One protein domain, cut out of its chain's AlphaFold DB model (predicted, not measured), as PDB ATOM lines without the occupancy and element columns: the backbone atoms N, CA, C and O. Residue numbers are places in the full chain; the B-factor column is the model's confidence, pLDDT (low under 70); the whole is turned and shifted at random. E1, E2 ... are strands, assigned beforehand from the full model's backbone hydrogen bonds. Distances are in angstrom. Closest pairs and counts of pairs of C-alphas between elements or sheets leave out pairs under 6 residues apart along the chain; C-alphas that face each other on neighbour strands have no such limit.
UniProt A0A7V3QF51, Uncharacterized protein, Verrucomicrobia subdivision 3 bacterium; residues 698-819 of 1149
ATOM      1  N   ARG A 698      39.823-132.544  58.941       88.00
ATOM      2  CA  ARG A 698      39.899-132.557  60.403       88.00
ATOM      3  C   ARG A 698      38.529-132.907  60.962       88.00
ATOM      4  O   ARG A 698      37.504-132.550  60.385       88.00
ATOM      5  N   MET A 699      38.522-133.577  62.109       91.75
ATOM      6  CA  MET A 699      37.313-133.732  62.908       91.75
ATOM      7  C   MET A 699      37.331-132.672  64.005       91.75
ATOM      8  O   MET A 699      38.240-132.639  64.843       91.75
ATOM      9  N   ILE A 700      36.356-131.773  63.968       95.38
ATOM     10  CA  ILE A 700      36.262-130.650  64.894       95.38
ATOM     11  C   ILE A 700      34.916-130.664  65.606       95.38
ATOM     12  O   ILE A 700      33.918-131.165  65.093       95.38
ATOM     13  N   LYS A 701      34.890-130.107  66.807       96.19
ATOM     14  CA  LYS A 701      33.694-130.016  67.634       96.19
ATOM     15  C   LYS A 701      33.302-128.564  67.869       96.19
ATOM     16  O   LYS A 701      34.168-127.732  68.145       96.19
ATOM     17  N   TRP A 702      32.004-128.282  67.796       97.12
ATOM     18  CA  TRP A 702      31.430-126.981  68.119       97.12
ATOM     19  C   TRP A 702      31.543-126.685  69.616       97.12
ATOM     20  O   TRP A 702      31.099-127.475  70.450       97.12
ATOM     21  N   VAL A 703      32.104-125.523  69.956       93.94
ATOM     22  CA  VAL A 703      32.103-125.000  71.332       93.94
ATOM     23  C   VAL A 703      31.327-123.693  71.453       93.94
ATOM     24  O   VAL A 703      30.695-123.477  72.484       93.94
ATOM     25  N   GLY A 704      31.325-122.843  70.418       91.81
ATOM     26  CA  GLY A 704      30.613-121.559  70.432       91.81
ATOM     27  C   GLY A 704      31.106-120.595  71.520       91.81
ATOM     28  O   GLY A 704      30.308-119.880  72.119       91.81
ATOM     29  N   ASN A 705      32.408-120.626  71.837       89.44
ATOM     30  CA  ASN A 705      32.999-119.846  72.934       89.44
ATOM     31  C   ASN A 705      33.186-118.358  72.606       89.44
ATOM     32  O   ASN A 705      33.276-117.551  73.529       89.44
ATOM     33  N   VAL A 706      33.309-117.994  71.324       94.25
ATOM     34  CA  VAL A 706      33.502-116.596  70.906       94.25
ATOM     35  C   VAL A 706      32.156-115.949  70.591       94.25
ATOM     36  O   VAL A 706      31.865-114.865  71.087       94.25
ATOM     37  N   ASN A 707      31.336-116.608  69.774       93.56
ATOM     38  CA  ASN A 707      29.963-116.219  69.447       93.56
ATOM     39  C   ASN A 707      29.194-117.444  68.896       93.56
ATOM     40  O   ASN A 707      29.698-118.568  68.930       93.56
ATOM     41  N   ASN A 708      27.975-117.240  68.394       93.25
ATOM     42  CA  ASN A 708      27.130-118.291  67.820       93.25
ATOM     43  C   ASN A 708      27.305-118.470  66.296       93.25
ATOM     44  O   ASN A 708      26.499-119.158  65.677       93.25
ATOM     45  N   TYR A 709      28.322-117.871  65.669       94.19
ATOM     46  CA  TYR A 709      28.490-117.904  64.214       94.19
ATOM     47  C   TYR A 709      29.237-119.156  63.747       94.19
ATOM     48  O   TYR A 709      30.342-119.456  64.208       94.19
ATOM     49  N   TRP A 710      28.638-119.873  62.796       93.88
ATOM     50  CA  TRP A 710      29.353-120.837  61.972       93.88
ATOM     51  C   TRP A 710      29.895-120.112  60.740       93.88
ATOM     52  O   TRP A 710      29.155-119.816  59.802       93.88
ATOM     53  N   ASP A 711      31.198-119.839  60.773       91.81
ATOM     54  CA  ASP A 711      31.973-119.236  59.692       91.81
ATOM     55  C   ASP A 711      33.411-119.798  59.665       91.81
ATOM     56  O   ASP A 711      33.822-120.573  60.536       91.81
ATOM     57  N   THR A 712      34.174-119.426  58.642       92.00
ATOM     58  CA  THR A 712      35.549-119.869  58.377       92.00
ATOM     59  C   THR A 712      36.624-118.999  59.038       92.00
ATOM     60  O   THR A 712      37.823-119.257  58.885       92.00
ATOM     61  N   MET A 713      36.240-117.967  59.794       92.56
ATOM     62  CA  MET A 713      37.146-116.986  60.400       92.56
ATOM     63  C   MET A 713      37.238-117.115  61.924       92.56
ATOM     64  O   MET A 713      38.320-116.932  62.488       92.56
ATOM     65  N   THR A 714      36.134-117.430  62.595       94.31
ATOM     66  CA  THR A 714      35.994-117.430  64.047       94.31
ATOM     67  C   THR A 714      36.420-118.758  64.661       94.31
ATOM     68  O   THR A 714      36.168-119.854  64.155       94.31
ATOM     69  N   THR A 715      37.092-118.674  65.809       94.94
ATOM     70  CA  THR A 715      37.572-119.842  66.555       94.94
ATOM     71  C   THR A 715      36.494-120.402  67.490       94.94
ATOM     72  O   THR A 715      36.695-120.483  68.701       94.94
ATOM     73  N   ASN A 716      35.330-120.749  66.935       95.62
ATOM     74  CA  ASN A 716      34.206-121.355  67.668       95.62
ATOM     75  C   ASN A 716      34.273-122.889  67.747       95.62
ATOM     76  O   ASN A 716      33.329-123.528  68.220       95.62
ATOM     77  N   TRP A 717      35.386-123.476  67.307       96.44
ATOM     78  CA  TRP A 717      35.584-124.913  67.183       96.44
ATOM     79  C   TRP A 717      36.793-125.372  67.997       96.44
ATOM     80  O   TRP A 717      37.704-124.593  68.269       96.44
ATOM     81  N   VAL A 718      36.843-126.652  68.350       95.50
ATOM     82  CA  VAL A 718      38.054-127.313  68.861       95.50
ATOM     83  C   VAL A 718      38.366-128.546  68.031       95.50
ATOM     84  O   VAL A 718      37.462-129.229  67.552       95.50
ATOM     85  N   ARG A 719      39.647-128.860  67.872       93.69
ATOM     86  CA  ARG A 719      40.075-130.133  67.288       93.69
ATOM     87  C   ARG A 719      39.750-131.281  68.239       93.69
ATOM     88  O   ARG A 719      40.121-131.223  69.406       93.69
ATOM     89  N   ILE A 720      39.092-132.332  67.750       91.38
ATOM     90  CA  ILE A 720      38.752-133.492  68.591       91.38
ATOM     91  C   ILE A 720      40.003-134.292  68.973       91.38
ATOM     92  O   ILE A 720      40.074-134.828  70.074       91.38
ATOM     93  N   ASP A 721      41.003-134.343  68.094       89.19
ATOM     94  CA  ASP A 721      42.234-135.103  68.309       89.19
ATOM     95  C   ASP A 721      43.235-134.405  69.239       89.19
ATOM     96  O   ASP A 721      43.932-135.081  69.993       89.19
ATOM     97  N   THR A 722      43.309-133.070  69.211       90.25
ATOM     98  CA  THR A 722      44.284-132.310  70.019       90.25
ATOM     99  C   THR A 722      43.673-131.485  71.150       90.25
ATOM    100  O   THR A 722      44.403-131.065  72.041       90.25
ATOM    101  N   GLY A 723      42.365-131.214  71.129       89.31
ATOM    102  CA  GLY A 723      41.694-130.313  72.077       89.31
ATOM    103  C   GLY A 723      41.941-128.818  71.831       89.31
ATOM    104  O   GLY A 723      41.397-127.982  72.549       89.31
ATOM    105  N   GLU A 724      42.732-128.466  70.816       92.88
ATOM    106  CA  GLU A 724      43.128-127.082  70.539       92.88
ATOM    107  C   GLU A 724      41.982-126.267  69.912       92.88
ATOM    108  O   GLU A 724      41.335-126.763  68.976       92.88
ATOM    109  N   PRO A 725      41.754-125.010  70.348       93.62
ATOM    110  CA  PRO A 725      40.852-124.082  69.672       93.62
ATOM    111  C   PRO A 725      41.228-123.894  68.200       93.62
ATOM    112  O   PRO A 725      42.393-123.745  67.833       93.62
ATOM    113  N   THR A 726      40.230-123.895  67.326       95.00
ATOM    114  CA  THR A 726      40.419-123.783  65.883       95.00
ATOM    115  C   THR A 726      39.220-123.120  65.213       95.00
ATOM    116  O   THR A 726      38.186-122.889  65.838       95.00
ATOM    117  N   ARG A 727      39.373-122.804  63.928       93.19
ATOM    118  CA  ARG A 727      38.301-122.333  63.042       93.19
ATOM    119  C   ARG A 727      37.842-123.464  62.125       93.19
ATOM    120  O   ARG A 727      38.647-124.352  61.806       93.19
ATOM    121  N   PHE A 728      36.597-123.392  61.669       92.94
ATOM    122  CA  PHE A 728      36.092-124.278  60.625       92.94
ATOM    123  C   PHE A 728      36.780-123.969  59.292       92.94
ATOM    124  O   PHE A 728      37.054-122.813  58.969       92.94
ATOM    125  N   ILE A 729      37.106-125.012  58.538       88.69
ATOM    126  CA  ILE A 729      37.548-124.916  57.149       88.69
ATOM    127  C   ILE A 729      36.657-125.851  56.337       88.69
ATOM    128  O   ILE A 729      36.362-126.962  56.780       88.69
ATOM    129  N   ASP A 730      36.255-125.413  55.145       84.88
ATOM    130  CA  ASP A 730      35.473-126.244  54.234       84.88
ATOM    131  C   ASP A 730      36.125-127.621  54.030       84.88
ATOM    132  O   ASP A 730      37.323-127.750  53.761       84.88
ATOM    133  N   GLY A 731      35.306-128.658  54.164       81.00
ATOM    134  CA  GLY A 731      35.696-130.061  54.159       81.00
ATOM    135  C   GLY A 731      35.841-130.683  55.548       81.00
ATOM    136  O   GLY A 731      35.808-131.909  55.632       81.00
ATOM    137  N   ASP A 732      35.955-129.902  56.628       89.75
ATOM    138  CA  ASP A 732      36.034-130.456  57.986       89.75
ATOM    139  C   ASP A 732      34.748-131.218  58.367       89.75
ATOM    140  O   ASP A 732      33.627-130.829  58.019       89.75
ATOM    141  N   PHE A 733      34.913-132.309  59.119       91.56
ATOM    142  CA  PHE A 733      33.813-133.049  59.737       91.56
ATOM    143  C   PHE A 733      33.491-132.423  61.088       91.56
ATOM    144  O   PHE A 733      34.381-132.282  61.932       91.56
ATOM    145  N   VAL A 734      32.229-132.064  61.305       95.81
ATOM    146  CA  VAL A 734      31.819-131.323  62.497       95.81
ATOM    147  C   VAL A 734      30.963-132.156  63.442       95.81
ATOM    148  O   VAL A 734      30.111-132.937  63.014       95.81
ATOM    149  N   VAL A 735      31.178-131.963  64.743       96.56
ATOM    150  CA  VAL A 735      30.434-132.628  65.818       96.56
ATOM    151  C   VAL A 735      29.804-131.597  66.754       96.56
ATOM    152  O   VAL A 735      30.471-130.664  67.203       96.56
ATOM    153  N   PHE A 736      28.531-131.797  67.082       97.25
ATOM    154  CA  PHE A 736      27.767-131.026  68.064       97.25
ATOM    155  C   PHE A 736      27.387-131.950  69.231       97.25
ATOM    156  O   PHE A 736      26.640-132.910  69.040       97.25
ATOM    157  N   ASP A 737      27.917-131.690  70.429       95.62
ATOM    158  CA  ASP A 737      27.724-132.522  71.626       95.62
ATOM    159  C   ASP A 737      27.277-131.694  72.848       95.62
ATOM    160  O   ASP A 737      27.182-130.470  72.816       95.62
ATOM    161  N   ASP A 738      27.044-132.344  73.987       95.69
ATOM    162  CA  ASP A 738      26.573-131.653  75.196       95.69
ATOM    163  C   ASP A 738      27.608-130.709  75.856       95.69
ATOM    164  O   ASP A 738      27.296-130.040  76.847       95.69
ATOM    165  N   THR A 739      28.835-130.594  75.334       93.12
ATOM    166  CA  THR A 739      29.893-129.738  75.905       93.12
ATOM    167  C   THR A 739      29.883-128.301  75.382       93.12
ATOM    168  O   THR A 739      30.512-127.445  76.002       93.12
ATOM    169  N   ALA A 740      29.142-127.996  74.309       93.06
ATOM    170  CA  ALA A 740      29.128-126.653  73.722       93.06
ATOM    171  C   ALA A 740      28.565-125.588  74.672       93.06
ATOM    172  O   ALA A 740      27.577-125.823  75.370       93.06
ATOM    173  N   VAL A 741      29.152-124.393  74.677       92.50
ATOM    174  CA  VAL A 741      28.647-123.258  75.460       92.50
ATOM    175  C   VAL A 741      27.419-122.646  74.786       92.50
ATOM    176  O   VAL A 741      26.422-122.405  75.466       92.50
ATOM    177  N   SER A 742      27.452-122.469  73.461       92.81
ATOM    178  CA  SER A 742      26.293-122.015  72.678       92.81
ATOM    179  C   SER A 742      25.505-123.185  72.087       92.81
ATOM    180  O   SER A 742      26.071-124.042  71.404       92.81
ATOM    181  N   GLN A 743      24.188-123.175  72.308       93.62
ATOM    182  CA  GLN A 743      23.197-124.079  71.700       93.62
ATOM    183  C   GLN A 743      22.575-123.503  70.420       93.62
ATOM    184  O   GLN A 743      21.965-124.230  69.639       93.62
ATOM    185  N   GLU A 744      22.738-122.200  70.199       94.69
ATOM    186  CA  GLU A 744      22.340-121.534  68.967       94.69
ATOM    187  C   GLU A 744      23.526-121.518  68.000       94.69
ATOM    188  O   GLU A 744      24.661-121.224  68.401       94.69
ATOM    189  N   VAL A 745      23.258-121.848  66.738       95.81
ATOM    190  CA  VAL A 745      24.236-121.859  65.648       95.81
ATOM    191  C   VAL A 745      23.659-121.066  64.481       95.81
ATOM    192  O   VAL A 745      22.637-121.437  63.904       95.81
ATOM    193  N   LEU A 746      24.305-119.960  64.129       94.06
ATOM    194  CA  LEU A 746      23.886-119.064  63.060       94.06
ATOM    195  C   LEU A 746      24.840-119.194  61.872       94.06
ATOM    196  O   LEU A 746      26.035-118.924  62.002       94.06
ATOM    197  N   LEU A 747      24.318-119.567  60.704       92.44
ATOM    198  CA  LEU A 747      25.110-119.562  59.474       92.44
ATOM    199  C   LEU A 747      25.200-118.151  58.906       92.44
ATOM    200  O   LEU A 747      24.266-117.653  58.274       92.44
ATOM    201  N   VAL A 748      26.345-117.514  59.112       91.81
ATOM    202  CA  VAL A 748      26.617-116.169  58.594       91.81
ATOM    203  C   VAL A 748      27.357-116.190  57.267       91.81
ATOM    204  O   VAL A 748      27.634-115.131  56.746       91.81
ATOM    205  N   GLU A 749      27.669-117.354  56.707       91.62
ATOM    206  CA  GLU A 749      28.175-117.509  55.343       91.62
ATOM    207  C   GLU A 749      27.860-118.914  54.817       91.62
ATOM    208  O   GLU A 749      27.362-119.771  55.554       91.62
ATOM    209  N   ASN A 750      28.111-119.151  53.529       88.69
ATOM    210  CA  ASN A 750      27.999-120.493  52.974       88.69
ATOM    211  C   ASN A 750      29.161-121.355  53.466       88.69
ATOM    212  O   ASN A 750      30.315-120.972  53.303       88.69
ATOM    213  N   VAL A 751      28.844-122.526  54.013       89.88
ATOM    214  CA  VAL A 751      29.831-123.479  54.534       89.88
ATOM    215  C   VAL A 751      29.656-124.839  53.872       89.88
ATOM    216  O   VAL A 751      28.535-125.244  53.548       89.88
ATOM    217  N   ILE A 752      30.761-125.560  53.682       87.25
ATOM    218  CA  ILE A 752      30.779-126.887  53.057       87.25
ATOM    219  C   ILE A 752      31.386-127.895  54.042       87.25
ATOM    220  O   ILE A 752      32.598-128.112  54.036       87.25
ATOM    221  N   PRO A 753      30.583-128.536  54.907       90.31
ATOM    222  CA  PRO A 753      31.059-129.612  55.775       90.31
ATOM    223  C   PRO A 753      31.539-130.825  54.968       90.31
ATOM    224  O   PRO A 753      31.210-130.973  53.783       90.31
ATOM    225  N   GLY A 754      32.280-131.718  55.627       85.44
ATOM    226  CA  GLY A 754      32.846-132.924  55.023       85.44
ATOM    227  C   GLY A 754      31.847-133.707  54.161       85.44
ATOM    228  O   GLY A 754      30.716-133.986  54.566       85.44
ATOM    229  N   GLN A 755      32.263-134.057  52.945       80.25
ATOM    230  CA  GLN A 755      31.478-134.861  52.008       80.25
ATOM    231  C   GLN A 755      32.097-136.259  51.976       80.25
ATOM    232  O   GLN A 755      33.187-136.447  51.438       80.25
ATOM    233  N   SER A 756      31.444-137.235  52.603       75.38
ATOM    234  CA  SER A 756      31.927-138.615  52.622       75.38
ATOM    235  C   SER A 756      30.765-139.609  52.627       75.38
ATOM    236  O   SER A 756      29.763-139.377  53.311       75.38
ATOM    237  N   PRO A 757      30.887-140.729  51.889       68.00
ATOM    238  CA  PRO A 757      29.937-141.827  52.006       68.00
ATOM    239  C   PRO A 757      30.033-142.514  53.376       68.00
ATOM    240  O   PRO A 757      29.019-142.966  53.900       68.00
ATOM    241  N   ASP A 758      31.220-142.534  53.987       77.50
ATOM    242  CA  ASP A 758      31.504-143.332  55.183       77.50
ATOM    243  C   ASP A 758      31.331-142.536  56.485       77.50
ATOM    244  O   ASP A 758      30.954-143.094  57.514       77.50
ATOM    245  N   ILE A 759      31.573-141.223  56.450       83.44
ATOM    246  CA  ILE A 759      31.544-140.346  57.629       83.44
ATOM    247  C   ILE A 759      30.547-139.211  57.384       83.44
ATOM    248  O   ILE A 759      30.615-138.532  56.360       83.44
ATOM    249  N   ALA A 760      29.626-138.987  58.323       89.12
ATOM    250  CA  ALA A 760      28.704-137.860  58.254       89.12
ATOM    251  C   ALA A 760      29.462-136.537  58.428       89.12
ATOM    252  O   ALA A 760      30.192-136.366  59.404       89.12
ATOM    253  N   GLY A 761      29.290-135.599  57.491       89.50
ATOM    254  CA  GLY A 761      29.906-134.272  57.575       89.50
ATOM    255  C   GLY A 761      29.422-133.467  58.767       89.50
ATOM    256  O   GLY A 761      30.189-132.674  59.305       89.50
ATOM    257  N   ILE A 762      28.183-133.712  59.199       95.81
ATOM    258  CA  ILE A 762      27.593-133.120  60.394       95.81
ATOM    259  C   ILE A 762      27.110-134.245  61.299       95.81
ATOM    260  O   ILE A 762      26.244-135.030  60.919       95.81
ATOM    261  N   THR A 763      27.651-134.318  62.508       97.00
ATOM    262  CA  THR A 763      27.215-135.282  63.520       97.00
ATOM    263  C   THR A 763      26.668-134.552  64.736       97.00
ATOM    264  O   THR A 763      27.330-133.691  65.310       97.00
ATOM    265  N   PHE A 764      25.473-134.934  65.162       97.56
ATOM    266  CA  PHE A 764      24.900-134.530  66.437       97.56
ATOM    267  C   PHE A 764      24.970-135.711  67.400       97.56
ATOM    268  O   PHE A 764      24.449-136.782  67.102       97.56
ATOM    269  N   SER A 765      25.607-135.518  68.549       95.25
ATOM    270  CA  SER A 765      25.667-136.481  69.652       95.25
ATOM    271  C   SER A 765      25.217-135.798  70.944       95.25
ATOM    272  O   SER A 765      25.975-135.687  71.909       95.25
ATOM    273  N   ASN A 766      23.998-135.261  70.921       94.94
ATOM    274  CA  ASN A 766      23.427-134.431  71.975       94.94
ATOM    275  C   ASN A 766      22.332-135.192  72.746       94.94
ATOM    276  O   ASN A 766      21.255-135.482  72.224       94.94
ATOM    277  N   ASN A 767      22.603-135.525  74.007       94.94
ATOM    278  CA  ASN A 767      21.658-136.228  74.877       94.94
ATOM    279  C   ASN A 767      20.871-135.282  75.784       94.94
ATOM    280  O   ASN A 767      19.769-135.628  76.202       94.94
ATOM    281  N   ILE A 768      21.429-134.109  76.099       94.62
ATOM    282  CA  ILE A 768      20.863-133.159  77.065       94.62
ATOM    283  C   ILE A 768      20.547-131.820  76.393       94.62
ATOM    284  O   ILE A 768      19.495-131.235  76.638       94.62
ATOM    285  N   LYS A 769      21.455-131.307  75.561       94.56
ATOM    286  CA  LYS A 769      21.344-129.987  74.942       94.56
ATOM    287  C   LYS A 769      20.587-130.065  73.627       94.56
ATOM    288  O   LYS A 769      21.017-130.751  72.704       94.56
ATOM    289  N   SER A 770      19.499-129.311  73.512       96.00
ATOM    290  CA  SER A 770      18.874-129.066  72.215       96.00
ATOM    291  C   SER A 770      19.639-127.990  71.454       96.00
ATOM    292  O   SER A 770      20.076-127.012  72.060       96.00
ATOM    293  N   TYR A 771      19.801-128.174  70.146       97.69
ATOM    294  CA  TYR A 771      20.444-127.193  69.273       97.69
ATOM    295  C   TYR A 771      19.427-126.506  68.371       97.69
ATOM    296  O   TYR A 771      18.563-127.177  67.810       97.69
ATOM    297  N   THR A 772      19.593-125.202  68.166       96.50
ATOM    298  CA  THR A 772      18.810-124.425  67.197       96.50
ATOM    299  C   THR A 772      19.737-123.844  66.138       96.50
ATOM    300  O   THR A 772      20.649-123.073  66.435       96.50
ATOM    301  N   PHE A 773      19.486-124.212  64.887       95.75
ATOM    302  CA  PHE A 773      20.173-123.694  63.712       95.75
ATOM    303  C   PHE A 773      19.318-122.592  63.099       95.75
ATOM    304  O   PHE A 773      18.264-122.877  62.532       95.75
ATOM    305  N   GLY A 774      19.742-121.341  63.272       86.81
ATOM    306  CA  GLY A 774      18.950-120.147  62.974       86.81
ATOM    307  C   GLY A 774      19.208-119.520  61.600       86.81
ATOM    308  O   GLY A 774      20.178-119.837  60.910       86.81
ATOM    309  N   TRP A 775      18.338-118.575  61.231       69.81
ATOM    310  CA  TRP A 775      18.405-117.815  59.979       69.81
ATOM    311  C   TRP A 775      19.515-116.756  60.004       69.81
ATOM    312  O   TRP A 775      19.307-115.638  60.473       69.81
ATOM    313  N   GLY A 776      20.685-117.086  59.457       70.00
ATOM    314  CA  GLY A 776      21.601-116.082  58.909       70.00
ATOM    315  C   GLY A 776      21.444-115.967  57.387       70.00
ATOM    316  O   GLY A 776      20.486-116.489  56.816       70.00
ATOM    317  N   TRP A 777      22.361-115.270  56.707       79.19
ATOM    318  CA  TRP A 777      22.360-115.182  55.234       79.19
ATOM    319  C   TRP A 777      23.126-116.331  54.552       79.19
ATOM    320  O   TRP A 777      23.138-116.407  53.323       79.19
ATOM    321  N   GLY A 778      23.747-117.220  55.335       85.38
ATOM    322  CA  GLY A 778      24.500-118.381  54.867       85.38
ATOM    323  C   GLY A 778      23.685-119.675  54.746       85.38
ATOM    324  O   GLY A 778      22.588-119.802  55.294       85.38
ATOM    325  N   GLN A 779      24.239-120.655  54.029       89.25
ATOM    326  CA  GLN A 779      23.638-121.969  53.771       89.25
ATOM    327  C   GLN A 779      24.658-123.105  53.931       89.25
ATOM    328  O   GLN A 779      25.864-122.896  53.792       89.25
ATOM    329  N   ILE A 780      24.176-124.330  54.166       88.69
ATOM    330  CA  ILE A 780      25.031-125.522  54.094       88.69
ATOM    331  C   ILE A 780      24.991-126.038  52.668       88.69
ATOM    332  O   ILE A 780      23.974-126.571  52.214       88.69
ATOM    333  N   VAL A 781      26.115-125.872  51.983       80.88
ATOM    334  CA  VAL A 781      26.253-126.169  50.564       80.88
ATOM    335  C   VAL A 781      26.823-127.575  50.373       80.88
ATOM    336  O   VAL A 781      27.690-128.036  51.118       80.88
ATOM    337  N   GLY A 782      26.335-128.263  49.342       72.81
ATOM    338  CA  GLY A 782      26.692-129.646  49.037       72.81
ATOM    339  C   GLY A 782      25.758-130.662  49.696       72.81
ATOM    340  O   GLY A 782      24.877-130.331  50.485       72.81
ATOM    341  N   THR A 783      25.953-131.933  49.358       68.50
ATOM    342  CA  THR A 783      25.085-133.048  49.765       68.50
ATOM    343  C   THR A 783      25.648-133.805  50.963       68.50
ATOM    344  O   THR A 783      25.631-135.038  51.007       68.50
ATOM    345  N   THR A 784      26.148-133.062  51.956       84.69
ATOM    346  CA  THR A 784      26.736-133.662  53.158       84.69
ATOM    347  C   THR A 784      25.722-134.560  53.870       84.69
ATOM    348  O   THR A 784      24.512-134.376  53.743       84.69
ATOM    349  N   ARG A 785      26.206-135.543  54.628       88.75
ATOM    350  CA  ARG A 785      25.358-136.370  55.491       88.75
ATOM    351  C   ARG A 785      25.268-135.744  56.881       88.75
ATOM    352  O   ARG A 785      26.295-135.402  57.467       88.75
ATOM    353  N   ILE A 786      24.049-135.640  57.400       94.38
ATOM    354  CA  ILE A 786      23.740-135.316  58.792       94.38
ATOM    355  C   ILE A 786      23.413-136.627  59.500       94.38
ATOM    356  O   ILE A 786      22.459-137.298  59.121       94.38
ATOM    357  N   ALA A 787      24.166-136.980  60.537       96.06
ATOM    358  CA  ALA A 787      23.827-138.083  61.429       96.06
ATOM    359  C   ALA A 787      23.398-137.528  62.788       96.06
ATOM    360  O   ALA A 787      24.173-136.830  63.447       96.06
ATOM    361  N   LYS A 788      22.167-137.830  63.211       96.75
ATOM    362  CA  LYS A 788      21.613-137.359  64.485       96.75
ATOM    363  C   LYS A 788      21.451-138.504  65.484       96.75
ATOM    364  O   LYS A 788      20.599-139.369  65.300       96.75
ATOM    365  N   TYR A 789      22.256-138.457  66.543       94.94
ATOM    366  CA  TYR A 789      22.235-139.341  67.711       94.94
ATOM    367  C   TYR A 789      21.859-138.559  68.982       94.94
ATOM    368  O   TYR A 789      21.917-137.324  69.004       94.94
ATOM    369  N   GLY A 790      21.518-139.272  70.056       94.19
ATOM    370  CA  GLY A 790      21.160-138.702  71.349       94.19
ATOM    371  C   GLY A 790      19.715-138.206  71.435       94.19
ATOM    372  O   GLY A 790      19.086-137.843  70.440       94.19
ATOM    373  N   ALA A 791      19.174-138.188  72.654       94.19
ATOM    374  CA  ALA A 791      17.751-137.944  72.900       94.19
ATOM    375  C   ALA A 791      17.293-136.481  72.721       94.19
ATOM    376  O   ALA A 791      16.102-136.248  72.522       94.19
ATOM    377  N   ALA A 792      18.195-135.495  72.794       96.50
ATOM    378  CA  ALA A 792      17.816-134.081  72.724       96.50
ATOM    379  C   ALA A 792      17.520-133.629  71.283       96.50
ATOM    380  O   ALA A 792      18.018-134.208  70.313       96.50
ATOM    381  N   SER A 793      16.698-132.588  71.130       96.62
ATOM    382  CA  SER A 793      16.191-132.150  69.823       96.62
ATOM    383  C   SER A 793      17.185-131.297  69.025       96.62
ATOM    384  O   SER A 793      18.064-130.641  69.585       96.62
ATOM    385  N   VAL A 794      17.044-131.290  67.698       97.94
ATOM    386  CA  VAL A 794      17.678-130.310  66.799       97.94
ATOM    387  C   VAL A 794      16.586-129.579  66.036       97.94
ATOM    388  O   VAL A 794      15.815-130.206  65.317       97.94
ATOM    389  N   GLU A 795      16.531-128.259  66.177       96.81
ATOM    390  CA  GLU A 795      15.672-127.384  65.386       96.81
ATOM    391  C   GLU A 795      16.470-126.814  64.208       96.81
ATOM    392  O   GLU A 795      17.463-126.109  64.387       96.81
ATOM    393  N   TRP A 796      16.041-127.124  62.987       95.88
ATOM    394  CA  TRP A 796      16.747-126.816  61.752       95.88
ATOM    395  C   TRP A 796      15.997-125.788  60.904       95.88
ATOM    396  O   TRP A 796      15.074-126.113  60.153       95.88
ATOM    397  N   ASN A 797      16.425-124.529  60.986       94.44
ATOM    398  CA  ASN A 797      15.854-123.415  60.223       94.44
ATOM    399  C   ASN A 797      16.779-122.922  59.095       94.44
ATOM    400  O   ASN A 797      16.627-121.813  58.592       94.44
ATOM    401  N   VAL A 798      17.738-123.753  58.679       91.81
ATOM    402  CA  VAL A 798      18.761-123.417  57.676       91.81
ATOM    403  C   VAL A 798      18.411-124.031  56.325       91.81
ATOM    404  O   VAL A 798      17.728-125.052  56.250       91.81
ATOM    405  N   GLN A 799      18.882-123.418  55.239       89.62
ATOM    406  CA  GLN A 799      18.759-123.973  53.891       89.62
ATOM    407  C   GLN A 799      19.899-124.961  53.607       89.62
ATOM    408  O   GLN A 799      21.074-124.589  53.671       89.62
ATOM    409  N   SER A 800      19.562-126.216  53.299       88.38
ATOM    410  CA  SER A 800      20.530-127.253  52.934       88.38
ATOM    411  C   SER A 800      19.923-128.356  52.060       88.38
ATOM    412  O   SER A 800      18.746-128.682  52.183       88.38
ATOM    413  N   ASP A 801      20.751-128.968  51.212       82.00
ATOM    414  CA  ASP A 801      20.457-130.219  50.491       82.00
ATOM    415  C   ASP A 801      21.048-131.461  51.193       82.00
ATOM    416  O   ASP A 801      21.082-132.557  50.624       82.00
ATOM    417  N   ALA A 802      21.540-131.304  52.424       86.19
ATOM    418  CA  ALA A 802      22.167-132.372  53.190       86.19
ATOM    419  C   ALA A 802      21.210-133.545  53.452       86.19
ATOM    420  O   ALA A 802      20.035-133.356  53.762       86.19
ATOM    421  N   VAL A 803      21.723-134.769  53.355       87.75
ATOM    422  CA  VAL A 803      20.958-135.995  53.609       87.75
ATOM    423  C   VAL A 803      20.914-136.253  55.110       87.75
ATOM    424  O   VAL A 803      21.968-136.387  55.725       87.75
ATOM    425  N   LEU A 804      19.722-136.357  55.694       92.69
ATOM    426  CA  LEU A 804      19.549-136.606  57.124       92.69
ATOM    427  C   LEU A 804      19.330-138.092  57.413       92.69
ATOM    428  O   LEU A 804      18.393-138.703  56.909       92.69
ATOM    429  N   GLU A 805      20.145-138.639  58.305       93.75
ATOM    430  CA  GLU A 805      19.934-139.920  58.968       93.75
ATOM    431  C   GLU A 805      19.690-139.673  60.458       93.75
ATOM    432  O   GLU A 805      20.597-139.337  61.229       93.75
ATOM    433  N   LEU A 806      18.432-139.822  60.862       95.88
ATOM    434  CA  LEU A 806      17.988-139.641  62.232       95.88
ATOM    435  C   LEU A 806      17.988-141.000  62.939       95.88
ATOM    436  O   LEU A 806      17.174-141.871  62.626       95.88
ATOM    437  N   TYR A 807      18.945-141.205  63.843       94.50
ATOM    438  CA  TYR A 807      19.095-142.439  64.617       94.50
ATOM    439  C   TYR A 807      18.360-142.368  65.954       94.50
ATOM    440  O   TYR A 807      17.745-143.355  66.349       94.50
ATOM    441  N   GLU A 808      18.412-141.211  66.624       93.69
ATOM    442  CA  GLU A 808      17.768-140.972  67.918       93.69
ATOM    443  C   GLU A 808      17.283-139.522  68.073       93.69
ATOM    444  O   GLU A 808      17.834-138.583  67.485       93.69
ATOM    445  N   GLY A 809      16.296-139.332  68.952       94.06
ATOM    446  CA  GLY A 809      15.790-138.018  69.340       94.06
ATOM    447  C   GLY A 809      14.833-137.412  68.314       94.06
ATOM    448  O   GLY A 809      14.167-138.119  67.551       94.06
ATOM    449  N   GLU A 810      14.742-136.084  68.336       95.69
ATOM    450  CA  GLU A 810      13.806-135.322  67.512       95.69
ATOM    451  C   GLU A 810      14.531-134.332  66.590       95.69
ATOM    452  O   GLU A 810      15.450-133.630  67.018       95.69
ATOM    453  N   PHE A 811      14.101-134.256  65.331       96.88
ATOM    454  CA  PHE A 811      14.561-133.256  64.366       96.88
ATOM    455  C   PHE A 811      13.368-132.420  63.891       96.88
ATOM    456  O   PHE A 811      12.394-132.968  63.369       96.88
ATOM    457  N   THR A 812      13.433-131.105  64.099       96.38
ATOM    458  CA  THR A 812      12.344-130.153  63.840       96.38
ATOM    459  C   THR A 812      12.812-128.964  63.003       96.38
ATOM    460  O   THR A 812      13.964-128.919  62.577       96.38
ATOM    461  N   GLY A 813      11.928-128.000  62.739       94.88
ATOM    462  CA  GLY A 813      12.277-126.713  62.133       94.88
ATOM    463  C   GLY A 813      11.507-126.402  60.852       94.88
ATOM    464  O   GLY A 813      10.617-127.148  60.436       94.88
ATOM    465  N   ALA A 814      11.833-125.263  60.246       94.19
ATOM    466  CA  ALA A 814      11.173-124.715  59.060       94.19
ATOM    467  C   ALA A 814      12.139-124.451  57.887       94.19
ATOM    468  O   ALA A 814      11.779-123.769  56.926       94.19
ATOM    469  N   GLY A 815      13.375-124.956  57.968       93.06
ATOM    470  CA  GLY A 815      14.401-124.785  56.940       93.06
ATOM    471  C   GLY A 815      14.217-125.693  55.720       93.06
ATOM    472  O   GLY A 815      13.114-126.104  55.363       93.06
ATOM    473  N   ARG A 816      15.330-126.039  55.076       90.38
ATOM    474  CA  ARG A 816      15.381-127.030  53.997       90.38
ATOM    475  C   ARG A 816      16.424-128.094  54.313       90.38
ATOM    476  O   ARG A 816      17.516-127.765  54.782       90.38
ATOM    477  N   VAL A 817      16.072-129.350  54.072       91.12
ATOM    478  CA  VAL A 817      16.954-130.518  54.188       91.12
ATOM    479  C   VAL A 817      16.757-131.413  52.960       91.12
ATOM    480  O   VAL A 817      15.724-131.349  52.293       91.12
ATOM    481  N   GLY A 818      17.759-132.218  52.616       87.19
ATOM    482  CA  GLY A 818      17.689-133.185  51.523       87.19
ATOM    483  C   GLY A 818      16.795-134.384  51.856       87.19
ATOM    484  O   GLY A 818      15.790-134.267  52.548       87.19
ATOM    485  N   SER A 819      17.137-135.566  51.342       87.44
ATOM    486  CA  SER A 819      16.408-136.798  51.683       87.44
ATOM    487  C   SER A 819      16.593-137.174  53.156       87.44
ATOM    488  O   SER A 819      17.692-137.009  53.690       87.44
TER     489      SER A 819
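AT A GLANCE: This is residues 698 to 819 of the 1149 residues of an uncharacterized protein of Verrucomicrobia subdivision 3 bacterium (UniProt A0A7V3QF51). With little regular structure, the chain winds in stacked turns, a short solenoid with mixed sheet E2 E1 E3 E5 E7 E9 as one wall and parallel sheet E4 E6 E8 E10 as another. The 122 printed residues include ten named strands, E1 to E10 in order, holding 40 residues: all strand. It is compact, radius of gyration of the C-alphas 12.7 A, spans 33 by 29 by 28 A.

IN THESE COORDINATES: E1 is residues 699 to 702, from C-alpha (37.313, -133.732, 62.908); E2 717 to 719; E3 733 to 737; E4 744 to 747; E5 762 to 765; E6 771 to 774; E7 785 to 789; E8 794 to 796; E9 803 to 806; E10 810 to 813, ending at C-alpha (12.277, -126.713, 62.133).

HOW THE PARTS SIT: Hairpin E1 and E2 has N 701 and O 718 2.8 A apart; parallel E8 and E10 have N 796 and O 812 2.8 A apart.

THE WHOLE: The printed part has no cut; links after E1, E2 and E4 are long; residues 757, 775 and 783 have pLDDT under 70.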